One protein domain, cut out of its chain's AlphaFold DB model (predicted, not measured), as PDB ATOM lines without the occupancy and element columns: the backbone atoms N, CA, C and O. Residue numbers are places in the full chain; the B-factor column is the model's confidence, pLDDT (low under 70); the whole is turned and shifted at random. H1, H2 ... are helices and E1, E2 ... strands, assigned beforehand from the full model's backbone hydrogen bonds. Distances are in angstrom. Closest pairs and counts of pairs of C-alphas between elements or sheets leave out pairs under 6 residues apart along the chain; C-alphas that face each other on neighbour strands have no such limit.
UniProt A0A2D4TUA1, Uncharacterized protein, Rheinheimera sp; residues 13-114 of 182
ATOM      1  N   HIS A  13     -41.889  13.041  14.842       91.19
ATOM      2  CA  HIS A  13     -41.559  12.838  13.428       91.19
ATOM      3  C   HIS A  13     -42.672  13.306  12.464       91.19
ATOM      4  O   HIS A  13     -42.376  13.868  11.410       91.19
ATOM      5  N   GLU A  14     -43.956  13.200  12.834       92.75
ATOM      6  CA  GLU A  14     -45.066  13.735  12.026       92.75
ATOM      7  C   GLU A  14     -44.977  15.261  11.881       92.75
ATOM      8  O   GLU A  14     -45.301  15.816  10.828       92.75
ATOM      9  N   ARG A  15     -44.498  15.963  12.920       93.56
ATOM     10  CA  ARG A  15     -44.249  17.415  12.863       93.56
ATOM     11  C   ARG A  15     -43.157  17.750  11.856       93.56
ATOM     12  O   ARG A  15     -43.318  18.699  11.091       93.56
ATOM     13  N   VAL A  16     -42.069  16.986  11.878       93.69
ATOM     14  CA  VAL A  16     -40.925  17.151  10.974       93.69
ATOM     15  C   VAL A  16     -41.355  16.915   9.530       93.69
ATOM     16  O   VAL A  16     -41.152  17.782   8.684       93.69
ATOM     17  N   GLN A  17     -42.047  15.810   9.258       92.19
ATOM     18  CA  GLN A  17     -42.519  15.486   7.912       92.19
ATOM     19  C   GLN A  17     -43.541  16.498   7.380       92.19
ATOM     20  O   GLN A  17     -43.498  16.860   6.204       92.19
ATOM     21  N   ALA A  18     -44.452  16.987   8.230       93.12
ATOM     22  CA  ALA A  18     -45.404  18.025   7.847       93.12
ATOM     23  C   ALA A  18     -44.705  19.344   7.482       93.12
ATOM     24  O   ALA A  18     -45.085  19.990   6.506       93.12
ATOM     25  N   ALA A  19     -43.681  19.731   8.251       93.62
ATOM     26  CA  ALA A  19     -42.877  20.915   7.976       93.62
ATOM     27  C   ALA A  19     -42.078  20.774   6.675       93.62
ATOM     28  O   ALA A  19     -42.127  21.672   5.837       93.62
ATOM     29  N   TRP A  20     -41.410  19.635   6.477       92.19
ATOM     30  CA  TRP A  20     -40.654  19.352   5.259       92.19
ATOM     31  C   TRP A  20     -41.549  19.384   4.018       92.19
ATOM     32  O   TRP A  20     -41.291  20.167   3.113       92.19
ATOM     33  N   ARG A  21     -42.693  18.685   4.023       91.25
ATOM     34  CA  ARG A  21     -43.672  18.726   2.914       91.25
ATOM     35  C   ARG A  21     -44.253  20.110   2.633       91.25
ATOM     36  O   ARG A  21     -44.806  20.330   1.562       91.25
ATOM     37  N   TYR A  22     -44.241  21.017   3.604       91.94
ATOM     38  CA  TYR A  22     -44.700  22.389   3.390       91.94
ATOM     39  C   TYR A  22     -43.634  23.249   2.695       91.94
ATOM     40  O   TYR A  22     -43.976  24.160   1.937       91.94
ATOM     41  N   LEU A  23     -42.359  22.976   2.984       89.75
ATOM     42  CA  LEU A  23     -41.205  23.739   2.511       89.75
ATOM     43  C   LEU A  23     -40.640  23.214   1.188       89.75
ATOM     44  O   LEU A  23     -40.217  24.022   0.368       89.75
ATOM     45  N   GLU A  24     -40.648  21.898   0.993       83.50
ATOM     46  CA  GLU A  24     -40.072  21.231  -0.171       83.50
ATOM     47  C   GLU A  24     -40.895  21.548  -1.431       83.50
ATOM     48  O   GLU A  24     -42.085  21.210  -1.464       83.50
ATOM     49  N   PRO A  25     -40.312  22.194  -2.457       73.56
ATOM     50  CA  PRO A  25     -41.032  22.602  -3.663       73.56
ATOM     51  C   PRO A  25     -41.714  21.435  -4.388       73.56
ATOM     52  O   PRO A  25     -42.871  21.569  -4.792       73.56
ATOM     53  N   ASP A  26     -41.042  20.286  -4.460       68.06
ATOM     54  CA  ASP A  26     -41.507  19.114  -5.211       68.06
ATOM     55  C   ASP A  26     -42.483  18.238  -4.412       68.06
ATOM     56  O   ASP A  26     -43.320  17.533  -4.978       68.06
ATOM     57  N   ALA A  27     -42.441  18.316  -3.078       65.19
ATOM     58  CA  ALA A  27     -43.371  17.611  -2.192       65.19
ATOM     59  C   ALA A  27     -44.502  18.515  -1.662       65.19
ATOM     60  O   ALA A  27     -45.235  18.112  -0.744       65.19
ATOM     61  N   ARG A  28     -44.647  19.726  -2.227       74.19
ATOM     62  CA  ARG A  28     -45.439  20.821  -1.659       74.19
ATOM     63  C   ARG A  28     -46.927  20.496  -1.581       74.19
ATOM     64  O   ARG A  28     -47.678  20.599  -2.549       74.19
ATOM     65  N   GLY A  29     -47.382  20.161  -0.379       78.62
ATOM     66  CA  GLY A  29     -48.805  20.079  -0.067       78.62
ATOM     67  C   GLY A  29     -49.395  21.459   0.233       78.62
ATOM     68  O   GLY A  29     -48.742  22.325   0.811       78.62
ATOM     69  N   THR A  30     -50.675  21.668  -0.083       89.06
ATOM     70  CA  THR A  30     -51.405  22.831   0.455       89.06
ATOM     71  C   THR A  30     -51.503  22.728   1.981       89.06
ATOM     72  O   THR A  30     -51.636  21.619   2.511       89.06
ATOM     73  N   THR A  31     -51.543  23.862   2.689       92.06
ATOM     74  CA  THR A  31     -51.785  23.927   4.145       92.06
ATOM     75  C   THR A  31     -52.939  23.016   4.573       92.06
ATOM     76  O   THR A  31     -52.784  22.195   5.471       92.06
ATOM     77  N   ALA A  32     -54.080  23.093   3.875       92.12
ATOM     78  CA  ALA A  32     -55.261  22.286   4.171       92.12
ATOM     79  C   ALA A  32     -55.002  20.777   4.013       92.12
ATOM     80  O   ALA A  32     -55.398  19.986   4.872       92.12
ATOM     81  N   SER A  33     -54.312  20.370   2.941       92.94
ATOM     82  CA  SER A  33     -53.978  18.961   2.703       92.94
ATOM     83  C   SER A  33     -53.014  18.395   3.749       92.94
ATOM     84  O   SER A  33     -53.231  17.285   4.235       92.94
ATOM     85  N   ILE A  34     -52.001  19.170   4.154       92.31
ATOM     86  CA  ILE A  34     -51.007  18.767   5.156       92.31
ATOM     87  C   ILE A  34     -51.667  18.665   6.532       92.31
ATOM     88  O   ILE A  34     -51.559  17.629   7.188       92.31
ATOM     89  N   CYS A  35     -52.428  19.686   6.935       93.06
ATOM     90  CA  CYS A  35     -53.187  19.679   8.184       93.06
ATOM     91  C   CYS A  35     -54.144  18.484   8.273       93.06
ATOM     92  O   CYS A  35     -54.217  17.828   9.312       93.06
ATOM     93  N   LYS A  36     -54.829  18.149   7.169       92.00
ATOM     94  CA  LYS A  36     -55.693  16.964   7.090       92.00
ATOM     95  C   LYS A  36     -54.898  15.663   7.226       92.00
ATOM     96  O   LYS A  36     -55.321  14.785   7.973       92.00
ATOM     97  N   ARG A  37     -53.768  15.533   6.517       89.88
ATOM     98  CA  ARG A  37     -52.930  14.322   6.507       89.88
ATOM     99  C   ARG A  37     -52.383  13.997   7.894       89.88
ATOM    100  O   ARG A  37     -52.549  12.874   8.352       89.88
ATOM    101  N   TYR A  38     -51.798  14.988   8.559       90.44
ATOM    102  CA  TYR A  38     -51.152  14.827   9.865       90.44
ATOM    103  C   TYR A  38     -52.071  15.172  11.042       90.44
ATOM    104  O   TYR A  38     -51.606  15.322  12.165       90.44
ATOM    105  N   ARG A  39     -53.380  15.340  10.799       92.38
ATOM    106  CA  ARG A  39     -54.394  15.627  11.833       92.38
ATOM    107  C   ARG A  39     -53.992  16.784  12.762       92.38
ATOM    108  O   ARG A  39     -54.203  16.729  13.970       92.38
ATOM    109  N   MET A  40     -53.426  17.840  12.182       93.25
ATOM    110  CA  MET A  40     -52.915  19.009  12.899       93.25
ATOM    111  C   MET A  40     -53.650  20.283  12.489       93.25
ATOM    112  O   MET A  40     -54.157  20.412  11.378       93.25
ATOM    113  N   THR A  41     -53.673  21.262  13.384       94.25
ATOM    114  CA  THR A  41     -54.153  22.618  13.104       94.25
ATOM    115  C   THR A  41     -53.128  23.415  12.296       94.25
ATOM    116  O   THR A  41     -51.927  23.139  12.333       94.25
ATOM    117  N   GLU A  42     -53.572  24.470  11.615       94.62
ATOM    118  CA  GLU A  42     -52.669  25.382  10.901       94.62
ATOM    119  C   GLU A  42     -51.659  26.056  11.845       94.62
ATOM    120  O   GLU A  42     -50.498  26.249  11.489       94.62
ATOM    121  N   ALA A  43     -52.067  26.369  13.080       93.62
ATOM    122  CA  ALA A  43     -51.171  26.920  14.092       93.62
ATOM    123  C   ALA A  43     -50.054  25.929  14.471       93.62
ATOM    124  O   ALA A  43     -48.893  26.322  14.603       93.62
ATOM    125  N   GLN A  44     -50.385  24.639  14.602       94.06
ATOM    126  CA  GLN A  44     -49.395  23.583  14.833       94.06
ATOM    127  C   GLN A  44     -48.455  23.419  13.636       94.06
ATOM    128  O   GLN A  44     -47.251  23.294  13.853       94.06
ATOM    129  N   LEU A  45     -48.967  23.492  12.402       94.69
ATOM    130  CA  LEU A  45     -48.140  23.444  11.193       94.69
ATOM    131  C   LEU A  45     -47.167  24.628  11.130       94.69
ATOM    132  O   LEU A  45     -45.970  24.422  10.965       94.69
ATOM    133  N   LYS A  46     -47.641  25.863  11.343       94.88
ATOM    134  CA  LYS A  46     -46.778  27.060  11.374       94.88
ATOM    135  C   LYS A  46     -45.667  26.936  12.413       94.88
ATOM    136  O   LYS A  46     -44.520  27.293  12.147       94.88
ATOM    137  N   ARG A  47     -45.995  26.397  13.590       94.25
ATOM    138  CA  ARG A  47     -45.002  26.124  14.633       94.25
ATOM    139  C   ARG A  47     -44.010  25.046  14.201       94.25
ATOM    140  O   ARG A  47     -42.819  25.241  14.390       94.25
ATOM    141  N   ALA A  48     -44.480  23.949  13.610       93.81
ATOM    142  CA  ALA A  48     -43.619  22.881  13.104       93.81
ATOM    143  C   ALA A  48     -42.650  23.389  12.026       93.81
ATOM    144  O   ALA A  48     -41.461  23.112  12.114       93.81
ATOM    145  N   VAL A  49     -43.127  24.207  11.081       94.00
ATOM    146  CA  VAL A  49     -42.294  24.852  10.053       94.00
ATOM    147  C   VAL A  49     -41.236  25.752  10.689       94.00
ATOM    148  O   VAL A  49     -40.057  25.632  10.361       94.00
ATOM    149  N   SER A  50     -41.620  26.608  11.644       95.06
ATOM    150  CA  SER A  50     -40.641  27.455  12.337       95.06
ATOM    151  C   SER A  50     -39.636  26.647  13.157       95.06
ATOM    152  O   SER A  50     -38.506  27.108  13.305       95.06
ATOM    153  N   ASP A  51     -40.044  25.537  13.768       92.69
ATOM    154  CA  ASP A  51     -39.140  24.690  14.542       92.69
ATOM    155  C   ASP A  51     -38.161  23.972  13.599       92.69
ATOM    156  O   ASP A  51     -36.963  23.988  13.862       92.69
ATOM    157  N   PHE A  52     -38.639  23.456  12.461       91.62
ATOM    158  CA  PHE A  52     -37.821  22.794  11.442       91.62
ATOM    159  C   PHE A  52     -36.772  23.734  10.833       91.62
ATOM    160  O   PHE A  52     -35.587  23.427  10.860       91.62
ATOM    161  N   GLN A  53     -37.171  24.932  10.387       90.12
ATOM    162  CA  GLN A  53     -36.244  25.927   9.818       90.12
ATOM    163  C   GLN A  53     -35.176  26.414  10.807       90.12
ATOM    164  O   GLN A  53     -34.156  26.958  10.398       90.12
ATOM    165  N   LYS A  54     -35.431  26.278  12.113       89.94
ATOM    166  CA  LYS A  54     -34.517  26.689  13.187       89.94
ATOM    167  C   LYS A  54     -33.818  25.496  13.848       89.94
ATOM    168  O   LYS A  54     -33.249  25.682  14.921       89.94
ATOM    169  N   CYS A  55     -33.932  24.297  13.270       87.19
ATOM    170  CA  CYS A  55     -33.401  23.040  13.805       87.19
ATOM    171  C   CYS A  55     -33.769  22.783  15.283       87.19
ATOM    172  O   CYS A  55     -32.971  22.288  16.075       87.19
ATOM    173  N   ARG A  56     -34.994  23.139  15.693       89.75
ATOM    174  CA  ARG A  56     -35.504  22.952  17.064       89.75
ATOM    175  C   ARG A  56     -36.182  21.597  17.216       89.75
ATOM    176  O   ARG A  56     -37.395  21.508  17.421       89.75
ATOM    177  N   PHE A  57     -35.389  20.544  17.092       87.94
ATOM    178  CA  PHE A  57     -35.868  19.170  17.203       87.94
ATOM    179  C   PHE A  57     -36.050  18.740  18.662       87.94
ATOM    180  O   PHE A  57     -35.478  19.318  19.591       87.94
ATOM    181  N   THR A  58     -36.888  17.726  18.881       85.19
ATOM    182  CA  THR A  58     -37.117  17.197  20.231       85.19
ATOM    183  C   THR A  58     -35.943  16.312  20.621       85.19
ATOM    184  O   THR A  58     -35.764  15.258  20.022       85.19
ATOM    185  N   LYS A  59     -35.166  16.687  21.639       86.00
ATOM    186  CA  LYS A  59     -34.044  15.847  22.081       86.00
ATOM    187  C   LYS A  59     -34.555  14.580  22.768       86.00
ATOM    188  O   LYS A  59     -35.261  14.660  23.775       86.00
ATOM    189  N   SER A  60     -34.235  13.420  22.198       82.31
ATOM    190  CA  SER A  60     -34.588  12.109  22.744       82.31
ATOM    191  C   SER A  60     -33.531  11.617  23.741       82.31
ATOM    192  O   SER A  60     -32.471  12.221  23.892       82.31
ATOM    193  N   LYS A  61     -33.788  10.494  24.426       82.44
ATOM    194  CA  LYS A  61     -32.765   9.833  25.262       82.44
ATOM    195  C   LYS A  61     -31.544   9.391  24.439       82.44
ATOM    196  O   LYS A  61     -30.452   9.304  24.986       82.44
ATOM    197  N   ASN A  62     -31.744   9.148  23.146       79.88
ATOM    198  CA  ASN A  62     -30.715   8.727  22.201       79.88
ATOM    199  C   ASN A  62     -30.133   9.919  21.423       79.88
ATOM    200  O   ASN A  62     -29.541   9.722  20.371       79.88
ATOM    201  N   TRP A  63     -30.334  11.155  21.898       87.81
ATOM    202  CA  TRP A  63     -29.803  12.334  21.226       87.81
ATOM    203  C   TRP A  63     -28.278  12.282  21.148       87.81
ATOM    204  O   TRP A  63     -27.605  12.182  22.177       87.81
ATOM    205  N   ASN A  64     -27.743  12.422  19.940       88.19
ATOM    206  CA  ASN A  64     -26.312  12.518  19.715       88.19
ATOM    207  C   ASN A  64     -25.897  14.001  19.595       88.19
ATOM    208  O   ASN A  64     -26.404  14.704  18.722       88.19
ATOM    209  N   PRO A  65     -24.967  14.508  20.428       88.94
ATOM    210  CA  PRO A  65     -24.476  15.885  20.325       88.94
ATOM    211  C   PRO A  65     -23.857  16.238  18.966       88.94
ATOM    212  O   PRO A  65     -23.873  17.409  18.593       88.94
ATOM    213  N   PHE A  66     -23.342  15.255  18.215       88.25
ATOM    214  CA  PHE A  66     -22.832  15.484  16.858       88.25
ATOM    215  C   PHE A  66     -23.918  16.008  15.914       88.25
ATOM    216  O   PHE A  66     -23.613  16.764  14.999       88.25
ATOM    217  N   TRP A  67     -25.190  15.712  16.187       90.06
ATOM    218  CA  TRP A  67     -26.309  16.199  15.389       90.06
ATOM    219  C   TRP A  67     -26.544  17.708  15.500       90.06
ATOM    220  O   TRP A  67     -27.221  18.274  14.652       90.06
ATOM    221  N   ASP A  68     -26.021  18.365  16.539       88.50
ATOM    222  CA  ASP A  68     -26.136  19.817  16.719       88.50
ATOM    223  C   ASP A  68     -25.039  20.593  15.950       88.50
ATOM    224  O   ASP A  68     -25.008  21.827  15.996       88.50
ATOM    225  N   LEU A  69     -24.110  19.900  15.278       88.81
ATOM    226  CA  LEU A  69     -23.027  20.545  14.539       88.81
ATOM    227  C   LEU A  69     -23.533  21.207  13.245       88.81
ATOM    228  O   LEU A  69     -24.402  20.661  12.564       88.81
ATOM    229  N   PRO A  70     -22.968  22.367  12.854       86.69
ATOM    230  CA  PRO A  70     -23.436  23.134  11.695       86.69
ATOM    231  C   PRO A  70     -23.212  22.436  10.345       86.69
ATOM    232  O   PRO A  70     -23.783  22.851   9.342       86.69
ATOM    233  N   ASP A  71     -22.357  21.418  10.298       87.69
ATOM    234  CA  ASP A  71     -22.062  20.594   9.127       87.69
ATOM    235  C   ASP A  71     -22.903  19.312   9.062       87.69
ATOM    236  O   ASP A  71     -22.711  18.506   8.151       87.69
ATOM    237  N   THR A  72     -23.840  19.123   9.993       89.94
ATOM    238  CA  THR A  72     -24.774  17.999   9.962       89.94
ATOM    239  C   THR A  72     -25.994  18.342   9.123       89.94
ATOM    240  O   THR A  72     -26.684  19.334   9.357       89.94
ATOM    241  N   ILE A  73     -26.288  17.477   8.158       88.44
ATOM    242  CA  ILE A  73     -27.494  17.529   7.343       88.44
ATOM    243  C   ILE A  73     -28.551  16.613   7.955       88.44
ATOM    244  O   ILE A  73     -28.273  15.481   8.350       88.44
ATOM    245  N   HIS A  74     -29.780  17.115   8.022       90.81
ATOM    246  CA  HIS A  74     -30.928  16.411   8.581       90.81
ATOM    247  C   HIS A  74     -31.829  15.908   7.455       90.81
ATOM    248  O   HIS A  74     -32.632  16.667   6.909       90.81
ATOM    249  N   HIS A  75     -31.708  14.630   7.107       89.62
ATOM    250  CA  HIS A  75     -32.547  14.004   6.092       89.62
ATOM    251  C   HIS A  75     -33.836  13.484   6.719       89.62
ATOM    252  O   HIS A  75     -33.805  12.719   7.679       89.62
ATOM    253  N   VAL A  76     -34.982  13.897   6.182       90.81
ATOM    254  CA  VAL A  76     -36.284  13.407   6.643       90.81
ATOM    255  C   VAL A  76     -36.498  11.996   6.119       90.81
ATOM    256  O   VAL A  76     -36.443  11.771   4.914       90.81
ATOM    257  N   VAL A  77     -36.758  11.060   7.027       89.25
ATOM    258  CA  VAL A  77     -37.075   9.678   6.668       89.25
ATOM    259  C   VAL A  77     -38.513   9.586   6.163       89.25
ATOM    260  O   VAL A  77     -39.424  10.250   6.680       89.25
ATOM    261  N   ASP A  78     -38.713   8.750   5.147       84.00
ATOM    262  CA  ASP A  78     -39.993   8.573   4.475       84.00
ATOM    263  C   ASP A  78     -41.127   8.187   5.429       84.00
ATOM    264  O   ASP A  78     -40.967   7.440   6.395       84.00
ATOM    265  N   THR A  79     -42.333   8.676   5.126       82.56
ATOM    266  CA  THR A  79     -43.525   8.398   5.941       82.56
ATOM    267  C   THR A  79     -43.832   6.905   6.030       82.56
ATOM    268  O   THR A  79     -44.240   6.457   7.094       82.56
ATOM    269  N   SER A  80     -43.655   6.136   4.951       82.81
ATOM    270  CA  SER A  80     -43.883   4.684   4.973       82.81
ATOM    271  C   SER A  80     -42.935   3.985   5.940       82.81
ATOM    272  O   SER A  80     -43.401   3.226   6.780       82.81
ATOM    273  N   VAL A  81     -41.648   4.338   5.891       83.38
ATOM    274  CA  VAL A  81     -40.627   3.788   6.787       83.38
ATOM    275  C   VAL A  81     -40.974   4.119   8.236       83.38
ATOM    276  O   VAL A  81     -41.049   3.222   9.065       83.38
ATOM    277  N   MET A  82     -41.302   5.377   8.552       85.62
ATOM    278  CA  MET A  82     -41.694   5.740   9.922       85.62
ATOM    279  C   MET A  82     -42.947   4.993  10.404       85.62
ATOM    280  O   MET A  82     -42.993   4.575  11.557       85.62
ATOM    281  N   VAL A  83     -43.939   4.773   9.537       82.44
ATOM    282  CA  VAL A  83     -45.138   3.986   9.878       82.44
ATOM    283  C   VAL A  83     -44.787   2.522  10.154       82.44
ATOM    284  O   VAL A  83     -45.308   1.942  11.108       82.44
ATOM    285  N   ASP A  84     -43.898   1.929   9.360       81.88
ATOM    286  CA  ASP A  84     -43.447   0.548   9.548       81.88
ATOM    287  C   ASP A  84     -42.662   0.394  10.861       81.88
ATOM    288  O   ASP A  84     -42.905  -0.547  11.624       81.88
ATOM    289  N   ILE A  85     -41.811   1.376  11.183       80.38
ATOM    290  CA  ILE A  85     -41.089   1.476  12.458       80.38
ATOM    291  C   ILE A  85     -42.063   1.493  13.642       80.38
ATOM    292  O   ILE A  85     -41.888   0.751  14.610       80.38
ATOM    293  N   GLU A  86     -43.112   2.311  13.570       79.19
ATOM    294  CA  GLU A  86     -44.116   2.426  14.633       79.19
ATOM    295  C   GLU A  86     -44.944   1.161  14.828       79.19
ATOM    296  O   GLU A  86     -45.319   0.823  15.952       79.19
ATOM    297  N   GLN A  87     -45.238   0.463  13.734       81.50
ATOM    298  CA  GLN A  87     -46.008  -0.776  13.757       81.50
ATOM    299  C   GLN A  87     -45.150  -1.999  14.110       81.50
ATOM    300  O   GLN A  87     -45.691  -3.097  14.255       81.50
ATOM    301  N   GLY A  88     -43.832  -1.828  14.271       73.69
ATOM    302  CA  GLY A  88     -42.896  -2.920  14.536       73.69
ATOM    303  C   GLY A  88     -42.779  -3.896  13.363       73.69
ATOM    304  O   GLY A  88     -42.548  -5.090  13.567       73.69
ATOM    305  N   ALA A  89     -42.997  -3.421  12.133       66.94
ATOM    306  CA  ALA A  89     -42.924  -4.247  10.941       66.94
ATOM    307  C   ALA A  89     -41.455  -4.514  10.561       66.94
ATOM    308  O   ALA A  89     -40.748  -3.638  10.080       66.94
ATOM    309  N   ASN A  90     -41.000  -5.759  10.727       57.38
ATOM    310  CA  ASN A  90     -39.655  -6.210  10.334       57.38
ATOM    311  C   ASN A  90     -39.581  -6.585   8.839       57.38
ATOM    312  O   ASN A  90     -39.227  -7.720   8.505       57.38
ATOM    313  N   LYS A  91     -39.989  -5.703   7.921       53.25
ATOM    314  CA  LYS A  91     -39.904  -5.983   6.477       53.25
ATOM    315  C   LYS A  91     -38.833  -5.111   5.817       53.25
ATOM    316  O   LYS A  91     -38.992  -3.907   5.753       53.25
ATOM    317  N   GLY A  92     -37.809  -5.743   5.238       56.09
ATOM    318  CA  GLY A  92     -36.899  -5.107   4.273       56.09
ATOM    319  C   GLY A  92     -35.684  -4.373   4.855       56.09
ATOM    320  O   GLY A  92     -35.338  -4.549   6.022       56.09
ATOM    321  N   SER A  93     -35.036  -3.582   3.990       53.34
ATOM    322  CA  SER A  93     -33.807  -2.778   4.179       53.34
ATOM    323  C   SER A  93     -33.816  -1.809   5.368       53.34
ATOM    324  O   SER A  93     -32.799  -1.199   5.678       53.34
ATOM    325  N   ASP A  94     -34.949  -1.668   6.046       61.06
ATOM    326  CA  ASP A  94     -35.177  -0.658   7.076       61.06
ATOM    327  C   ASP A  94     -34.648  -1.100   8.452       61.06
ATOM    328  O   ASP A  94     -34.512  -0.282   9.361       61.06
ATOM    329  N   ILE A  95     -34.273  -2.380   8.604       62.84
ATOM    330  CA  ILE A  95     -33.545  -2.885   9.785       62.84
ATOM    331  C   ILE A  95     -32.196  -2.174   9.935       62.84
ATOM    332  O   ILE A  95     -31.789  -1.871  11.057       62.84
ATOM    333  N   ASP A  96     -31.530  -1.863   8.821       69.75
ATOM    334  CA  ASP A  96     -30.224  -1.204   8.842       69.75
ATOM    335  C   ASP A  96     -30.332   0.226   9.386       69.75
ATOM    336  O   ASP A  96     -29.442   0.683  10.100       69.75
ATOM    337  N   LEU A  97     -31.465   0.901   9.154       77.44
ATOM    338  CA  LEU A  97     -31.720   2.244   9.672       77.44
ATOM    339  C   LEU A  97     -31.811   2.263  11.204       77.44
ATOM    340  O   LEU A  97     -31.326   3.191  11.842       77.44
ATOM    341  N   PHE A  98     -32.379   1.222  11.817       71.75
ATOM    342  CA  PHE A  98     -32.414   1.099  13.279       71.75
ATOM    343  C   PHE A  98     -31.042   0.858  13.906       71.75
ATOM    344  O   PHE A  98     -30.861   1.118  15.098       71.75
ATOM    345  N   MET A  99     -30.109   0.315  13.126       77.31
ATOM    346  CA  MET A  99     -28.733   0.078  13.549       77.31
ATOM    347  C   MET A  99     -27.825   1.267  13.221       77.31
ATOM    348  O   MET A  99     -26.691   1.299  13.700       77.31
ATOM    349  N   ASP A 100     -28.311   2.242  12.444       85.06
ATOM    350  CA  ASP A 100     -27.569   3.451  12.111       85.06
ATOM    351  C   ASP A 100     -27.505   4.374  13.348       85.06
ATOM    352  O   ASP A 100     -28.540   4.855  13.824       85.06
ATOM    353  N   PRO A 101     -26.305   4.645  13.900       85.38
ATOM    354  CA  PRO A 101     -26.143   5.533  15.052       85.38
ATOM    355  C   PRO A 101     -26.542   6.988  14.760       85.38
ATOM    356  O   PRO A 101     -26.704   7.776  15.694       85.38
ATOM    357  N   ASP A 102     -26.698   7.344  13.485       89.69
ATOM    358  CA  ASP A 102     -27.123   8.661  13.031       89.69
ATOM    359  C   ASP A 102     -28.636   8.781  12.844       89.69
ATOM    360  O   ASP A 102     -29.132   9.851  12.480       89.69
ATOM    361  N   PHE A 103     -29.389   7.706  13.055       90.56
ATOM    362  CA  PHE A 103     -30.836   7.753  12.954       90.56
ATOM    363  C   PHE A 103     -31.470   8.235  14.266       90.56
ATOM    364  O   PHE A 103     -31.277   7.666  15.341       90.56
ATOM    365  N   ASP A 104     -32.289   9.281  14.167       91.00
ATOM    366  CA  ASP A 104     -33.149   9.773  15.232       91.00
ATOM    367  C   ASP A 104     -34.576   9.232  15.058       91.00
ATOM    368  O   ASP A 104     -35.398   9.838  14.355       91.00
ATOM    369  N   PRO A 105     -34.939   8.142  15.759       86.81
ATOM    370  CA  PRO A 105     -36.275   7.560  15.664       86.81
ATOM    371  C   PRO A 105     -37.361   8.456  16.271       86.81
ATOM    372  O   PRO A 105     -38.544   8.245  16.022       86.81
ATOM    373  N   THR A 106     -36.999   9.456  17.087       90.12
ATOM    374  CA  THR A 106     -37.989  10.355  17.698       90.12
ATOM    375  C   THR A 106     -38.497  11.361  16.681       90.12
ATOM    376  O   THR A 106     -39.710  11.546  16.551       90.12
ATOM    377  N   ASN A 107     -37.580  12.016  15.969       91.56
ATOM    378  CA  ASN A 107     -37.912  13.038  14.977       91.56
ATOM    379  C   ASN A 107     -37.982  12.484  13.541       91.56
ATOM    380  O   ASN A 107     -38.401  13.218  12.650       91.56
ATOM    381  N   GLY A 108     -37.641  11.209  13.318       91.12
ATOM    382  CA  GLY A 108     -37.640  10.583  11.992       91.12
ATOM    383  C   GLY A 108     -36.621  11.232  11.063       91.12
ATOM    384  O   GLY A 108     -36.941  11.561   9.920       91.12
ATOM    385  N   LEU A 109     -35.426  11.492  11.594       92.25
ATOM    386  CA  LEU A 109     -34.343  12.173  10.898       92.25
ATOM    387  C   LEU A 109     -33.129  11.257  10.805       92.25
ATOM    388  O   LEU A 109     -32.774  10.599  11.775       92.25
ATOM    389  N   LEU A 110     -32.473  11.249   9.653       91.88
ATOM    390  CA  LEU A 110     -31.154  10.666   9.473       91.88
ATOM    391  C   LEU A 110     -30.123  11.798   9.416       91.88
ATOM    392  O   LEU A 110     -30.199  12.680   8.558       91.88
ATOM    393  N   HIS A 111     -29.186  11.792  10.356       92.25
ATOM    394  CA  HIS A 111     -28.246  12.882  10.591       92.25
ATOM    395  C   HIS A 111     -26.893  12.598   9.942       92.25
ATOM    396  O   HIS A 111     -26.068  11.895  10.506       92.25
ATOM    397  N   LYS A 112     -26.615  13.156   8.764       89.81
ATOM    398  CA  LYS A 112     -25.330  12.923   8.093       89.81
ATOM    399  C   LYS A 112     -24.408  14.115   8.261       89.81
ATOM    400  O   LYS A 112     -24.684  15.201   7.755       89.81
ATOM    401  N   GLN A 113     -23.305  13.906   8.973       88.88
ATOM    402  CA  GLN A 113     -22.240  14.894   9.055       88.88
ATOM    403  C   GLN A 113     -21.495  14.948   7.723       88.88
ATOM    404  O   GLN A 113     -20.971  13.939   7.262       88.88
ATOM    405  N   TRP A 114     -21.432  16.130   7.116       86.69
ATOM    406  CA  TRP A 114     -20.611  16.366   5.936       86.69
ATOM    407  C   TRP A 114     -19.230  16.846   6.351       86.69
ATOM    408  O   TRP A 114     -19.032  18.019   6.701       86.69
TER     409      TRP A 114
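Overview. This is residues 13 to 114 of the 182 residues of an uncharacterized protein of Rheinheimera sp (UniProt A0A2D4TUA1). A cluster of three helices, with H1 and H2 as a helical hairpin and H3 crossing H1 and meeting H2 with its residues 42 to 45 alone, sits beside a short two-stranded ribbon of E1 and E2; H1 lies between H2 and the ribbon. Short H4 is beside E2, while H5 and H6 form a looser region that a low-confidence loop joins, neither touching another helix. The printed part has 102 residues, with six named helices and two named strands in the order H1 H2 H3 H4 E1 H5 H6 E2; the sheet, E1 - E2, is antiparallel and the class is mostly helix. It is compact, with a radius of gyration of the C-alphas of 13.8 A, and spans 36 by 33 by 26 A.

Arrangement. H1, residues 13 to 23, touches H2, residues 31 to 37, closest at the C-alphas of Ala 18 and Ile 34, 6.3 A; this helical hairpin has a shallow tilt of 31 degrees, opposite ways. H3, residues 42 to 53, touches H1, closest at the C-alphas of Ala 19 and Val 49, 4.5 A, about perpendicular at 85 degrees. With residues 42 to 45 alone H3 also touches H2, closest at the C-alphas of Cys 35 and Glu 42, 6.3 A, about perpendicular at 85 degrees. E1, residues 72 to 76, and E2, residues 109 to 113, are antiparallel neighbours at 155 degrees, with N 73 and O 112 at 2.8 A and N 110 and O 75 at 2.8 A, within hydrogen-bond range. The closest C-alphas of H1 and E1, those of Gln 17 and Val 76, are 6.7 A apart. The closest C-alphas of H4, residues 65 to 68, and E2 are those of Trp 67 and His 111, 6.1 A. H5, residues 79 to 87, is close to but not clearly touching H1, with the C-alphas of Gln 17 and Thr 79 closest at 7.4 A. H6, residues 95 to 99, is apart from H5 and from E1. Every O i to N i+4 pair is within hydrogen-bond range in H1, H2, H3, H5 and H6; H4 is too short for such a pair.

Along the chain. H1 begins at C-alpha 13 (-41.559, 12.838, 13.428) and is 15.4 A long; H2 is 10.0 A. H3, the longest helix, measures 16.5 A and ends at C-alpha 53 (-36.244, 25.927, 9.818). H4 is 5.6 A, E1 12.8 A, H5 12.3 A and H6 6.8 A. E2, 12.5 A, ends at C-alpha 113 (-22.240, 14.894, 9.055).

Size, cuts and confidence. The two C-alphas farthest apart, those of Ala 43 and Gly 92, are 36.4 A apart. The printed part has no cut, and H3 to H4 is its long link, with 11 residues. The mean pLDDT of the printed part is 85.7; residues 26 to 27 and 89 to 96 are under 70.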